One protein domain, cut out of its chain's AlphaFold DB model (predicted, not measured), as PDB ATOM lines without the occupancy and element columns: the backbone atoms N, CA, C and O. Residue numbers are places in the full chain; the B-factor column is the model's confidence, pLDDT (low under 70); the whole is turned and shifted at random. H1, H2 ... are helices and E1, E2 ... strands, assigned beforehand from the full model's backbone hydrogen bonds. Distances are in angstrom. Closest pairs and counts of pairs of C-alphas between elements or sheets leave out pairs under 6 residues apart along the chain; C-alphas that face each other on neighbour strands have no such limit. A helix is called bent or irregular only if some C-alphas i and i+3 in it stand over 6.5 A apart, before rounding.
ATOM      1  N   LYS A 186      42.541  39.760  29.735       92.94
ATOM      2  CA  LYS A 186      41.952  39.725  28.391       92.94
ATOM      3  C   LYS A 186      40.630  38.960  28.385       92.94
ATOM      4  O   LYS A 186      40.506  37.948  29.071       92.94
ATOM      5  N   TRP A 187      39.666  39.403  27.581       91.81
ATOM      6  CA  TRP A 187      38.394  38.716  27.336       91.81
ATOM      7  C   TRP A 187      38.272  38.338  25.855       91.81
ATOM      8  O   TRP A 187      38.332  39.199  24.978       91.81
ATOM      9  N   GLU A 188      38.173  37.038  25.570       88.25
ATOM     10  CA  GLU A 188      38.332  36.451  24.226       88.25
ATOM     11  C   GLU A 188      39.584  36.974  23.485       88.25
ATOM     12  O   GLU A 188      39.560  37.257  22.291       88.25
ATOM     13  N   GLY A 189      40.688  37.152  24.224       87.88
ATOM     14  CA  GLY A 189      41.960  37.694  23.722       87.88
ATOM     15  C   GLY A 189      42.058  39.227  23.682       87.88
ATOM     16  O   GLY A 189      43.164  39.758  23.594       87.88
ATOM     17  N   ASN A 190      40.943  39.948  23.816       90.31
ATOM     18  CA  ASN A 190      40.892  41.411  23.751       90.31
ATOM     19  C   ASN A 190      41.221  42.052  25.115       90.31
ATOM     20  O   ASN A 190      40.705  41.571  26.126       90.31
ATOM     21  N   PRO A 191      42.011  43.142  25.195       91.62
ATOM     22  CA  PRO A 191      42.277  43.844  26.454       91.62
ATOM     23  C   PRO A 191      41.007  44.322  27.177       91.62
ATOM     24  O   PRO A 191      40.043  44.763  26.543       91.62
ATOM     25  N   LEU A 192      41.029  44.265  28.514       93.06
ATOM     26  CA  LEU A 192      39.990  44.855  29.360       93.06
ATOM     27  C   LEU A 192      40.160  46.369  29.515       93.06
ATOM     28  O   LEU A 192      41.261  46.859  29.767       93.06
ATOM     29  N   ILE A 193      39.039  47.086  29.471       92.38
ATOM     30  CA  ILE A 193      38.946  48.528  29.721       92.38
ATOM     31  C   ILE A 193      37.922  48.789  30.831       92.38
ATOM     32  O   ILE A 193      36.852  48.173  30.859       92.38
ATOM     33  N   TRP A 194      38.250  49.684  31.763       92.75
ATOM     34  CA  TRP A 194      37.314  50.186  32.767       92.75
ATOM     35  C   TRP A 194      36.502  51.378  32.238       92.75
ATOM     36  O   TRP A 194      37.038  52.246  31.559       92.75
ATOM     37  N   THR A 195      35.220  51.439  32.602       91.88
ATOM     38  CA  THR A 195      34.316  52.573  32.339       91.88
ATOM     39  C   THR A 195      33.485  52.850  33.592       91.88
ATOM     40  O   THR A 195      33.070  51.906  34.278       91.88
ATOM     41  N   GLU A 196      33.216  54.114  33.915       90.06
ATOM     42  CA  GLU A 196      32.431  54.465  35.103       90.06
ATOM     43  C   GLU A 196      30.930  54.251  34.911       90.06
ATOM     44  O   GLU A 196      30.246  53.974  35.899       90.06
ATOM     45  N   SER A 197      30.394  54.276  33.683       90.38
ATOM     46  CA  SER A 197      29.011  53.856  33.420       90.38
ATOM     47  C   SER A 197      28.853  52.325  33.415       90.38
ATOM     48  O   SER A 197      28.044  51.774  34.176       90.38
ATOM     49  N   ALA A 198      29.633  51.620  32.588       89.00
ATOM     50  CA  ALA A 198      29.374  50.242  32.165       89.00
ATOM     51  C   ALA A 198      30.283  49.189  32.827       89.00
ATOM     52  O   ALA A 198      30.019  47.989  32.680       89.00
ATOM     53  N   GLY A 199      31.265  49.617  33.628       93.38
ATOM     54  CA  GLY A 199      32.216  48.760  34.337       93.38
ATOM     55  C   GLY A 199      33.280  48.168  33.411       93.38
ATOM     56  O   GLY A 199      33.684  48.795  32.431       93.38
ATOM     57  N   TRP A 200      33.729  46.948  33.714       94.75
ATOM     58  CA  TRP A 200      34.655  46.206  32.858       94.75
ATOM     59  C   TRP A 200      34.019  45.881  31.505       94.75
ATOM     60  O   TRP A 200      33.021  45.156  31.417       94.75
ATOM     61  N   CYS A 201      34.651  46.393  30.459       93.94
ATOM     62  CA  CYS A 201      34.363  46.131  29.058       93.94
ATOM     63  C   CYS A 201      35.606  45.535  28.380       93.94
ATOM     64  O   CYS A 201      36.689  45.502  28.967       93.94
ATOM     65  N   PHE A 202      35.463  45.070  27.144       92.25
ATOM     66  CA  PHE A 202      36.570  44.633  26.296       92.25
ATOM     67  C   PHE A 202      36.464  45.259  24.902       92.25
ATOM     68  O   PHE A 202      35.364  45.543  24.418       92.25
ATOM     69  N   LYS A 203      37.626  45.532  24.300       87.38
ATOM     70  CA  LYS A 203      37.771  46.349  23.086       87.38
ATOM     71  C   LYS A 203      37.857  45.479  21.832       87.38
ATOM     72  O   LYS A 203      38.827  44.751  21.663       87.38
ATOM     73  N   VAL A 204      36.868  45.574  20.946       87.25
ATOM     74  CA  VAL A 204      36.726  44.726  19.748       87.25
ATOM     75  C   VAL A 204      36.830  45.593  18.488       87.25
ATOM     76  O   VAL A 204      36.241  46.672  18.483       87.25
ATOM     77  N   PRO A 205      37.555  45.194  17.424       87.25
ATOM     78  CA  PRO A 205      37.587  45.954  16.172       87.25
ATOM     79  C   PRO A 205      36.179  46.208  15.618       87.25
ATOM     80  O   PRO A 205      35.346  45.301  15.587       87.25
ATOM     81  N   PHE A 206      35.912  47.438  15.178       83.88
ATOM     82  CA  PHE A 206      34.643  47.821  14.558       83.88
ATOM     83  C   PHE A 206      34.667  47.422  13.074       83.88
ATOM     84  O   PHE A 206      34.830  48.247  12.180       83.88
ATOM     85  N   THR A 207      34.548  46.119  12.830       85.75
ATOM     86  CA  THR A 207      34.185  45.542  11.530       85.75
ATOM     87  C   THR A 207      32.853  44.822  11.685       85.75
ATOM     88  O   THR A 207      32.617  44.204  12.724       85.75
ATOM     89  N   ASP A 208      31.986  44.889  10.673       82.94
ATOM     90  CA  ASP A 208      30.630  44.324  10.759       82.94
ATOM     91  C   ASP A 208      30.671  42.834  11.133       82.94
ATOM     92  O   ASP A 208      30.027  42.424  12.094       82.94
ATOM     93  N   GLU A 209      31.556  42.058  10.495       86.12
ATOM     94  CA  GLU A 209      31.812  40.644  10.810       86.12
ATOM     95  C   GLU A 209      32.092  40.391  12.302       86.12
ATOM     96  O   GLU A 209      31.552  39.454  12.893       86.12
ATOM     97  N   LYS A 210      32.939  41.218  12.933       84.44
ATOM     98  CA  LYS A 210      33.372  41.008  14.321       84.44
ATOM     99  C   LYS A 210      32.365  41.562  15.327       84.44
ATOM    100  O   LYS A 210      32.192  40.984  16.401       84.44
ATOM    101  N   VAL A 211      31.673  42.641  14.976       85.88
ATOM    102  CA  VAL A 211      30.553  43.186  15.752       85.88
ATOM    103  C   VAL A 211      29.387  42.193  15.760       85.88
ATOM    104  O   VAL A 211      28.865  41.900  16.837       85.88
ATOM    105  N   ASP A 212      29.040  41.606  14.614       85.12
ATOM    106  CA  ASP A 212      27.994  40.587  14.499       85.12
ATOM    107  C   ASP A 212      28.399  39.258  15.155       85.12
ATOM    108  O   ASP A 212      27.566  38.626  15.809       85.12
ATOM    109  N   GLU A 213      29.678  38.862  15.114       84.88
ATOM    110  CA  GLU A 213      30.176  37.732  15.911       84.88
ATOM    111  C   GLU A 213      29.914  37.961  17.412       84.88
ATOM    112  O   GLU A 213      29.347  37.096  18.083       84.88
ATOM    113  N   MET A 214      30.259  39.137  17.949       85.06
ATOM    114  CA  MET A 214      30.035  39.453  19.366       85.06
ATOM    115  C   MET A 214      28.545  39.558  19.725       85.06
ATOM    116  O   MET A 214      28.141  39.124  20.807       85.06
ATOM    117  N   LEU A 215      27.714  40.091  18.823       82.94
ATOM    118  CA  LEU A 215      26.263  40.156  19.006       82.94
ATOM    119  C   LEU A 215      25.612  38.764  18.941       82.94
ATOM    120  O   LEU A 215      24.739  38.479  19.760       82.94
ATOM    121  N   SER A 216      26.074  37.865  18.063       78.12
ATOM    122  CA  SER A 216      25.604  36.468  18.009       78.12
ATOM    123  C   SER A 216      25.978  35.679  19.271       78.12
ATOM    124  O   SER A 216      25.168  34.905  19.780       78.12
ATOM    125  N   LYS A 217      27.143  35.978  19.867       75.12
ATOM    126  CA  LYS A 217      27.559  35.531  21.211       75.12
ATOM    127  C   LYS A 217      26.807  36.224  22.361       75.12
ATOM    128  O   LYS A 217      27.040  35.908  23.523       75.12
ATOM    129  N   ASN A 218      25.848  37.107  22.068       75.75
ATOM    130  CA  ASN A 218      25.004  37.830  23.030       75.75
ATOM    131  C   ASN A 218      25.757  38.817  23.937       75.75
ATOM    132  O   ASN A 218      25.249  39.193  25.002       75.75
ATOM    133  N   TYR A 219      26.946  39.277  23.537       85.19
ATOM    134  CA  TYR A 219      27.611  40.354  24.259       85.19
ATOM    135  C   TYR A 219      26.838  41.664  24.085       85.19
ATOM    136  O   TYR A 219      26.453  42.066  22.989       85.19
ATOM    137  N   THR A 220      26.602  42.356  25.197       86.12
ATOM    138  CA  THR A 220      25.899  43.643  25.195       86.12
ATOM    139  C   THR A 220      26.900  44.764  24.927       86.12
ATOM    140  O   THR A 220      27.869  44.889  25.679       86.12
ATOM    141  N   LYS A 221      26.668  45.595  23.900       89.62
ATOM    142  CA  LYS A 221      27.460  46.817  23.669       89.62
ATOM    143  C   LYS A 221      27.448  47.717  24.914       89.62
ATOM    144  O   LYS A 221      26.444  47.785  25.632       89.62
ATOM    145  N   ALA A 222      28.562  48.383  25.195       89.00
ATOM    146  CA  ALA A 222      28.666  49.309  26.315       89.00
ATOM    147  C   ALA A 222      27.825  50.568  26.051       89.00
ATOM    148  O   ALA A 222      27.902  51.168  24.984       89.00
ATOM    149  N   GLN A 223      27.028  50.974  27.039       87.12
ATOM    150  CA  GLN A 223      26.350  52.269  27.039       87.12
ATOM    151  C   GLN A 223      27.179  53.219  27.903       87.12
ATOM    152  O   GLN A 223      27.144  53.136  29.134       87.12
ATOM    153  N   LEU A 224      27.988  54.044  27.244       86.94
ATOM    154  CA  LEU A 224      28.858  55.025  27.889       86.94
ATOM    155  C   LEU A 224      28.047  56.226  28.396       86.94
ATOM    156  O   LEU A 224      26.979  56.527  27.861       86.94
ATOM    157  N   SER A 225      28.535  56.882  29.451       88.38
ATOM    158  CA  SER A 225      28.124  58.255  29.762       88.38
ATOM    159  C   SER A 225      28.744  59.227  28.747       88.38
ATOM    160  O   SER A 225      29.638  58.837  27.999       88.38
ATOM    161  N   GLU A 226      28.295  60.483  28.715       84.31
ATOM    162  CA  GLU A 226      28.928  61.519  27.881       84.31
ATOM    163  C   GLU A 226      30.405  61.707  28.293       84.31
ATOM    164  O   GLU A 226      31.285  61.686  27.438       84.31
ATOM    165  N   GLU A 227      30.689  61.714  29.601       84.56
ATOM    166  CA  GLU A 227      32.041  61.783  30.182       84.56
ATOM    167  C   GLU A 227      32.928  60.575  29.797       84.56
ATOM    168  O   GLU A 227      34.069  60.747  29.362       84.56
ATOM    169  N   ASP A 228      32.411  59.340  29.914       84.88
ATOM    170  CA  ASP A 228      33.119  58.122  29.476       84.88
ATOM    171  C   ASP A 228      33.359  58.132  27.954       84.88
ATOM    172  O   ASP A 228      34.389  57.648  27.486       84.88
ATOM    173  N   PHE A 229      32.399  58.639  27.173       84.31
ATOM    174  CA  PHE A 229      32.468  58.655  25.714       84.31
ATOM    175  C   PHE A 229      33.493  59.671  25.209       84.31
ATOM    176  O   PHE A 229      34.332  59.297  24.396       84.31
ATOM    177  N   GLU A 230      33.489  60.907  25.716       83.75
ATOM    178  CA  GLU A 230      34.489  61.925  25.361       83.75
ATOM    179  C   GLU A 230      35.910  61.480  25.740       83.75
ATOM    180  O   GLU A 230      36.823  61.573  24.920       83.75
ATOM    181  N   SER A 231      36.088  60.913  26.939       82.69
ATOM    182  CA  SER A 231      37.387  60.415  27.424       82.69
ATOM    183  C   SER A 231      37.953  59.255  26.586       82.69
ATOM    184  O   SER A 231      39.169  59.112  26.455       82.69
ATOM    185  N   LEU A 232      37.087  58.427  25.988       83.50
ATOM    186  CA  LEU A 232      37.482  57.264  25.184       83.50
ATOM    187  C   LEU A 232      37.394  57.496  23.669       83.50
ATOM    188  O   LEU A 232      37.845  56.639  22.905       83.50
ATOM    189  N   LEU A 233      36.855  58.632  23.212       81.44
ATOM    190  CA  LEU A 233      36.637  58.921  21.792       81.44
ATOM    191  C   LEU A 233      37.916  58.751  20.942       81.44
ATOM    192  O   LEU A 233      37.841  58.003  19.960       81.44
ATOM    193  N   PRO A 234      39.096  59.289  21.330       79.25
ATOM    194  CA  PRO A 234      40.306  59.133  20.524       79.25
ATOM    195  C   PRO A 234      40.777  57.678  20.429       79.25
ATOM    196  O   PRO A 234      41.268  57.234  19.394       79.25
ATOM    197  N   GLU A 235      40.571  56.888  21.486       74.31
ATOM    198  CA  GLU A 235      40.937  55.472  21.495       74.31
ATOM    199  C   GLU A 235      39.976  54.590  20.665       74.31
ATOM    200  O   GLU A 235      40.370  53.529  20.154       74.31
ATOM    201  N   LEU A 236      38.709  54.993  20.562       79.81
ATOM    202  CA  LEU A 236      37.658  54.230  19.891       79.81
ATOM    203  C   LEU A 236      37.447  54.642  18.428       79.81
ATOM    204  O   LEU A 236      36.881  53.847  17.669       79.81
ATOM    205  N   ARG A 237      37.849  55.854  18.022       78.38
ATOM    206  CA  ARG A 237      37.564  56.408  16.684       78.38
ATOM    207  C   ARG A 237      38.772  56.991  15.945       78.38
ATOM    208  O   ARG A 237      38.801  56.848  14.728       78.38
ATOM    209  N   ASP A 238      39.768  57.553  16.633       66.50
ATOM    210  CA  ASP A 238      40.838  58.333  15.973       66.50
ATOM    211  C   ASP A 238      42.096  57.503  15.628       66.50
ATOM    212  O   ASP A 238      43.053  58.008  15.041       66.50
ATOM    213  N   GLY A 239      42.110  56.213  15.980       65.56
ATOM    214  CA  GLY A 239      43.169  55.270  15.605       65.56
ATOM    215  C   GLY A 239      43.008  54.677  14.196       65.56
ATOM    216  O   GLY A 239      41.938  54.723  13.597       65.56
ATOM    217  N   TYR A 240      44.062  54.020  13.692       65.19
ATOM    218  CA  TYR A 240      44.085  53.352  12.373       65.19
ATOM    219  C   TYR A 240      42.978  52.304  12.143       65.19
ATOM    220  O   TYR A 240      42.719  51.935  10.997       65.19
ATOM    221  N   GLN A 241      42.336  51.813  13.205       74.50
ATOM    222  CA  GLN A 241      41.068  51.091  13.130       74.50
ATOM    223  C   GLN A 241      40.115  51.614  14.219       74.50
ATOM    224  O   GLN A 241      40.564  51.839  15.346       74.50
ATOM    225  N   PRO A 242      38.814  51.783  13.924       83.31
ATOM    226  CA  PRO A 242      37.799  52.049  14.938       83.31
ATOM    227  C   PRO A 242      37.495  50.789  15.766       83.31
ATOM    228  O   PRO A 242      37.695  49.661  15.311       83.31
ATOM    229  N   TYR A 243      36.968  50.971  16.979       86.56
ATOM    230  CA  TYR A 243      36.670  49.878  17.913       86.56
ATOM    231  C   TYR A 243      35.314  50.030  18.611       86.56
ATOM    232  O   TYR A 243      34.908  51.130  18.976       86.56
ATOM    233  N   GLU A 244      34.637  48.913  18.862       89.12
ATOM    234  CA  GLU A 244      33.450  48.842  19.714       89.12
ATOM    235  C   GLU A 244      33.809  48.329  21.115       89.12
ATOM    236  O   GLU A 244      34.688  47.475  21.274       89.12
ATOM    237  N   LEU A 245      33.100  48.811  22.137       91.38
ATOM    238  CA  LEU A 245      33.182  48.257  23.488       91.38
ATOM    239  C   LEU A 245      32.010  47.318  23.768       91.38
ATOM    240  O   LEU A 245      30.842  47.697  23.657       91.38
ATOM    241  N   PHE A 246      32.330  46.110  24.223       91.94
ATOM    242  CA  PHE A 246      31.361  45.137  24.719       91.94
ATOM    243  C   PHE A 246      31.540  44.922  26.224       91.94
ATOM    244  O   PHE A 246      32.657  44.882  26.737       91.94
ATOM    245  N   LYS A 247      30.432  44.798  26.959       92.38
ATOM    246  CA  LYS A 247      30.440  44.603  28.414       92.38
ATOM    247  C   LYS A 247      30.874  43.184  28.776       92.38
ATOM    248  O   LYS A 247      30.340  42.219  28.226       92.38
ATOM    249  N   VAL A 248      31.720  43.044  29.799       91.19
ATOM    250  CA  VAL A 248      31.954  41.742  30.445       91.19
ATOM    251  C   VAL A 248      30.634  41.265  31.093       91.19
ATOM    252  O   VAL A 248      30.047  42.018  31.883       91.19
ATOM    253  N   PRO A 249      30.132  40.047  30.791       87.31
ATOM    254  CA  PRO A 249      28.833  39.575  31.274       87.31
ATOM    255  C   PRO A 249      28.734  39.501  32.802       87.31
ATOM    256  O   PRO A 249      29.536  38.842  33.456       87.31
ATOM    257  N   HIS A 250      27.697  40.111  33.383       86.69
ATOM    258  CA  HIS A 250      27.435  40.021  34.821       86.69
ATOM    259  C   HIS A 250      26.583  38.774  35.162       86.69
ATOM    260  O   HIS A 250      25.553  38.575  34.513       86.69
ATOM    261  N   PRO A 251      26.913  37.975  36.204       74.56
ATOM    262  CA  PRO A 251      26.189  36.743  36.567       74.56
ATOM    263  C   PRO A 251      24.669  36.900  36.740       74.56
ATOM    264  O   PRO A 251      23.901  36.033  36.321       74.56
ATOM    265  N   ASP A 252      24.240  38.023  37.322       73.06
ATOM    266  CA  ASP A 252      22.825  38.343  37.558       73.06
ATOM    267  C   ASP A 252      22.061  38.819  36.299       73.06
ATOM    268  O   ASP A 252      20.863  39.088  36.383       73.06
ATOM    269  N   GLY A 253      22.732  38.972  35.150       73.06
ATOM    270  CA  GLY A 253      22.132  39.364  33.869       73.06
ATOM    271  C   GLY A 253      22.665  40.677  33.261       73.06
ATOM    272  O   GLY A 253      23.256  41.509  33.958       73.06
ATOM    273  N   PRO A 254      22.418  40.904  31.953       75.12
ATOM    274  CA  PRO A 254      23.137  41.882  31.119       75.12
ATOM    275  C   PRO A 254      22.904  43.356  31.483       75.12
ATOM    276  O   PRO A 254      23.708  44.218  31.119       75.12
ATOM    277  N   LYS A 255      21.834  43.671  32.228       80.25
ATOM    278  CA  LYS A 255      21.561  45.039  32.704       80.25
ATOM    279  C   LYS A 255      22.573  45.510  33.758       80.25
ATOM    280  O   LYS A 255      22.871  46.699  33.804       80.25
ATOM    281  N   LYS A 256      23.127  44.612  34.585       85.88
ATOM    282  CA  LYS A 256      24.155  44.978  35.579       85.88
ATOM    283  C   LYS A 256      25.518  45.212  34.912       85.88
ATOM    284  O   LYS A 256      25.716  44.862  33.748       85.88
ATOM    285  N   ARG A 257      26.454  45.830  35.637       90.25
ATOM    286  CA  ARG A 257      27.834  46.080  35.187       90.25
ATOM    287  C   ARG A 257      28.831  45.198  35.924       90.25
ATOM    288  O   ARG A 257      28.678  44.988  37.126       90.25
ATOM    289  N   CYS A 258      29.851  44.695  35.232       91.06
ATOM    290  CA  CYS A 258      30.931  43.958  35.881       91.06
ATOM    291  C   CYS A 258      31.847  44.935  36.633       91.06
ATOM    292  O   CYS A 258      32.470  45.795  36.020       91.06
ATOM    293  N   THR A 259      31.940  44.807  37.959       91.25
ATOM    294  CA  THR A 259      32.870  45.598  38.791       91.25
ATOM    295  C   THR A 259      34.036  44.766  39.330       91.25
ATOM    296  O   THR A 259      35.150  45.269  39.455       91.25
ATOM    297  N   LEU A 260      33.803  43.479  39.606       88.25
ATOM    298  CA  LEU A 260      34.754  42.562  40.240       88.25
ATOM    299  C   LEU A 260      34.971  41.314  39.374       88.25
ATOM    300  O   LEU A 260      34.438  40.242  39.671       88.25
ATOM    301  N   ILE A 261      35.761  41.449  38.306       88.19
ATOM    302  CA  ILE A 261      36.060  40.330  37.397       88.19
ATOM    303  C   ILE A 261      36.916  39.235  38.060       88.19
ATOM    304  O   ILE A 261      36.726  38.057  37.793       88.19
ATOM    305  N   MET A 262      37.762  39.588  39.034       84.00
ATOM    306  CA  MET A 262      38.554  38.642  39.844       84.00
ATOM    307  C   MET A 262      37.723  37.899  40.916       84.00
ATOM    308  O   MET A 262      38.254  37.471  41.941       84.00
ATOM    309  N   SER A 263      36.404  37.783  40.743       79.88
ATOM    310  CA  SER A 263      35.519  37.086  41.684       79.88
ATOM    311  C   SER A 263      35.221  35.652  41.236       79.88
ATOM    312  O   SER A 263      35.237  35.333  40.049       79.88
ATOM    313  N   LYS A 264      34.900  34.779  42.202       73.75
ATOM    314  CA  LYS A 264      34.611  33.343  42.012       73.75
ATOM    315  C   LYS A 264      33.676  33.039  40.829       73.75
ATOM    316  O   LYS A 264      33.854  32.025  40.163       73.75
ATOM    317  N   SER A 265      32.701  33.908  40.556       77.94
ATOM    318  CA  SER A 265      31.736  33.758  39.457       77.94
ATOM    319  C   SER A 265      32.368  33.738  38.058       77.94
ATOM    320  O   SER A 265      31.737  33.243  37.123       77.94
ATOM    321  N   TYR A 266      33.598  34.244  37.913       80.44
ATOM    322  CA  TYR A 266      34.326  34.286  36.644       80.44
ATOM    323  C   TYR A 266      35.390  33.193  36.484       80.44
ATOM    324  O   TYR A 266      35.912  33.041  35.383       80.44
ATOM    325  N   LEU A 267      35.671  32.389  37.521       75.81
ATOM    326  CA  LEU A 267      36.687  31.323  37.470       75.81
ATOM    327  C   LEU A 267      36.467  30.374  36.278       75.81
ATOM    328  O   LEU A 267      37.399  30.088  35.536       75.81
ATOM    329  N   ARG A 268      35.208  30.005  36.025       77.06
ATOM    330  CA  ARG A 268      34.778  29.192  34.877       77.06
ATOM    331  C   ARG A 268      35.166  29.765  33.509       77.06
ATOM    332  O   ARG A 268      35.458  29.007  32.592       77.06
ATOM    333  N   TYR A 269      35.198  31.093  33.360       81.44
ATOM    334  CA  TYR A 269      35.637  31.723  32.113       81.44
ATOM    335  C   TYR A 269      37.154  31.605  31.950       81.44
ATOM    336  O   TYR A 269      37.617  31.432  30.827       81.44
ATOM    337  N   PHE A 270      37.908  31.602  33.054       78.81
ATOM    338  CA  PHE A 270      39.345  31.331  33.047       78.81
ATOM    339  C   PHE A 270      39.648  29.855  32.744       78.81
ATOM    340  O   PHE A 270      40.508  29.550  31.925       78.81
ATOM    341  N   GLU A 271      38.885  28.930  33.335       76.25
ATOM    342  CA  GLU A 271      38.957  27.490  33.037       76.25
ATOM    343  C   GLU A 271      38.623  27.185  31.563       76.25
ATOM    344  O   GLU A 271      39.263  26.331  30.956       76.25
ATOM    345  N   SER A 272      37.674  27.919  30.965       77.50
ATOM    346  CA  SER A 272      37.302  27.798  29.542       77.50
ATOM    347  C   SER A 272      38.191  28.577  28.556       77.50
ATOM    348  O   SER A 272      37.938  28.529  27.356       77.50
ATOM    349  N   GLY A 273      39.191  29.333  29.029       82.00
ATOM    350  CA  GLY A 273      40.049  30.172  28.178       82.00
ATOM    351  C   GLY A 273      39.396  31.444  27.607       82.00
ATOM    352  O   GLY A 273      40.006  32.121  26.784       82.00
ATOM    353  N   VAL A 274      38.183  31.799  28.043       86.69
ATOM    354  CA  VAL A 274      37.482  33.045  27.669       86.69
ATOM    355  C   VAL A 274      38.060  34.257  28.407       86.69
ATOM    356  O   VAL A 274      38.189  35.327  27.818       86.69
ATOM    357  N   LEU A 275      38.437  34.094  29.678       88.88
ATOM    358  CA  LEU A 275      39.168  35.093  30.465       88.88
ATOM    359  C   LEU A 275      40.629  34.649  30.578       88.88
ATOM    360  O   LEU A 275      40.900  33.575  31.105       88.88
ATOM    361  N   THR A 276      41.570  35.458  30.104       90.19
ATOM    362  CA  THR A 276      43.008  35.138  30.109       90.19
ATOM    363  C   THR A 276      43.845  36.315  30.616       90.19
ATOM    364  O   THR A 276      43.313  37.339  31.044       90.19
ATOM    365  N   SER A 277      45.167  36.149  30.632       90.50
ATOM    366  CA  SER A 277      46.165  37.123  31.082       90.50
ATOM    367  C   SER A 277      47.408  37.002  30.198       90.50
ATOM    368  O   SER A 277      47.607  35.964  29.567       90.50
ATOM    369  N   GLU A 278      48.251  38.032  30.167       86.88
ATOM    370  CA  GLU A 278      49.614  37.923  29.619       86.88
ATOM    371  C   GLU A 278      50.601  37.220  30.563       86.88
ATOM    372  O   GLU A 278      51.726  36.934  30.163       86.88
TER     373      GLU A 278
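This is residues 186 to 278 of the 930 residues of the protein "Mitochondrial DNA polymerase catalytic subunit" of Clavispora lusitaniae (strain ATCC 42720) (UniProt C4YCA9). A small, strongly twisted sheet of three strands, E1, E2 and E3, has H2 packed over E3 and H1 packed on E2 and E3. H3 and the short strand E4 sit together off the sheet, H2 and H3 toward opposite ends of the longest axis. The printed part has 93 residues, with three named helices and four named strands in the order E1 E2 H1 H2 E3 H3 E4; the sheet runs E1 E2 E3, antiparallel, and the class is mixed, helices and strands. It is compact, with a radius of gyration of the C-alphas of 13.0 A, and spans 36 by 27 by 26 A.

Start at E1, residues 190 to 195, which forms an antiparallel hairpin with E2, residues 199 to 205; look for N 193 and O 201, within hydrogen-bond range at 2.9 A. H1, residues 208 to 216, is on the sheet; its closest C-alpha pair with E2 is Lys 210 and Val 204, 7.4 A. H2, residues 226 to 237, is over E3, residues 243 to 247, at a height over the sheet of 7.5 A, and their closest C-alphas, Leu 236 and Tyr 243, are 4.9 A apart; H2 and the sheet E1 E2 E3 are two layers, a helix on one face of a sheet. E3 is antiparallel to E2, with N 202 and O 246 within range at 2.8 A. H3, residues 264 to 271, is not on the sheet; its C-alpha 269 is 5.2 A from C-alpha 275 of E4, residues 275 to 277, their closest pair. E4 pairs with no named strand, but it and E1 are near each other. Every O i to N i+4 pair is within range in H1, 6 of 8 in H2 and 2 of 4 in H3.

Find C-alpha 190 at (40.892, 41.411, 23.751), where E1 begins its 15.5 A; E2 runs 19.1 A, H1 11.8 A, H2 15.0 A and E3 13.3 A. H2 and H3 are irregular: C-alphas 231 and 234 are 7.6 A apart, and 265 and 268 are 7.1 A apart. After H3, 11.6 A long, E4 covers 7.3 A and ends at C-alpha 277, (46.165, 37.123, 31.082).

The two C-alphas farthest apart, Tyr 240 and Lys 264, are 37.0 A from each other. The printed part has no cut, and the link from E3 to H3, residues 248 to 263, is long. Look for pLDDT under 70 at residues 238 to 240; the mean of the printed part is 84.5.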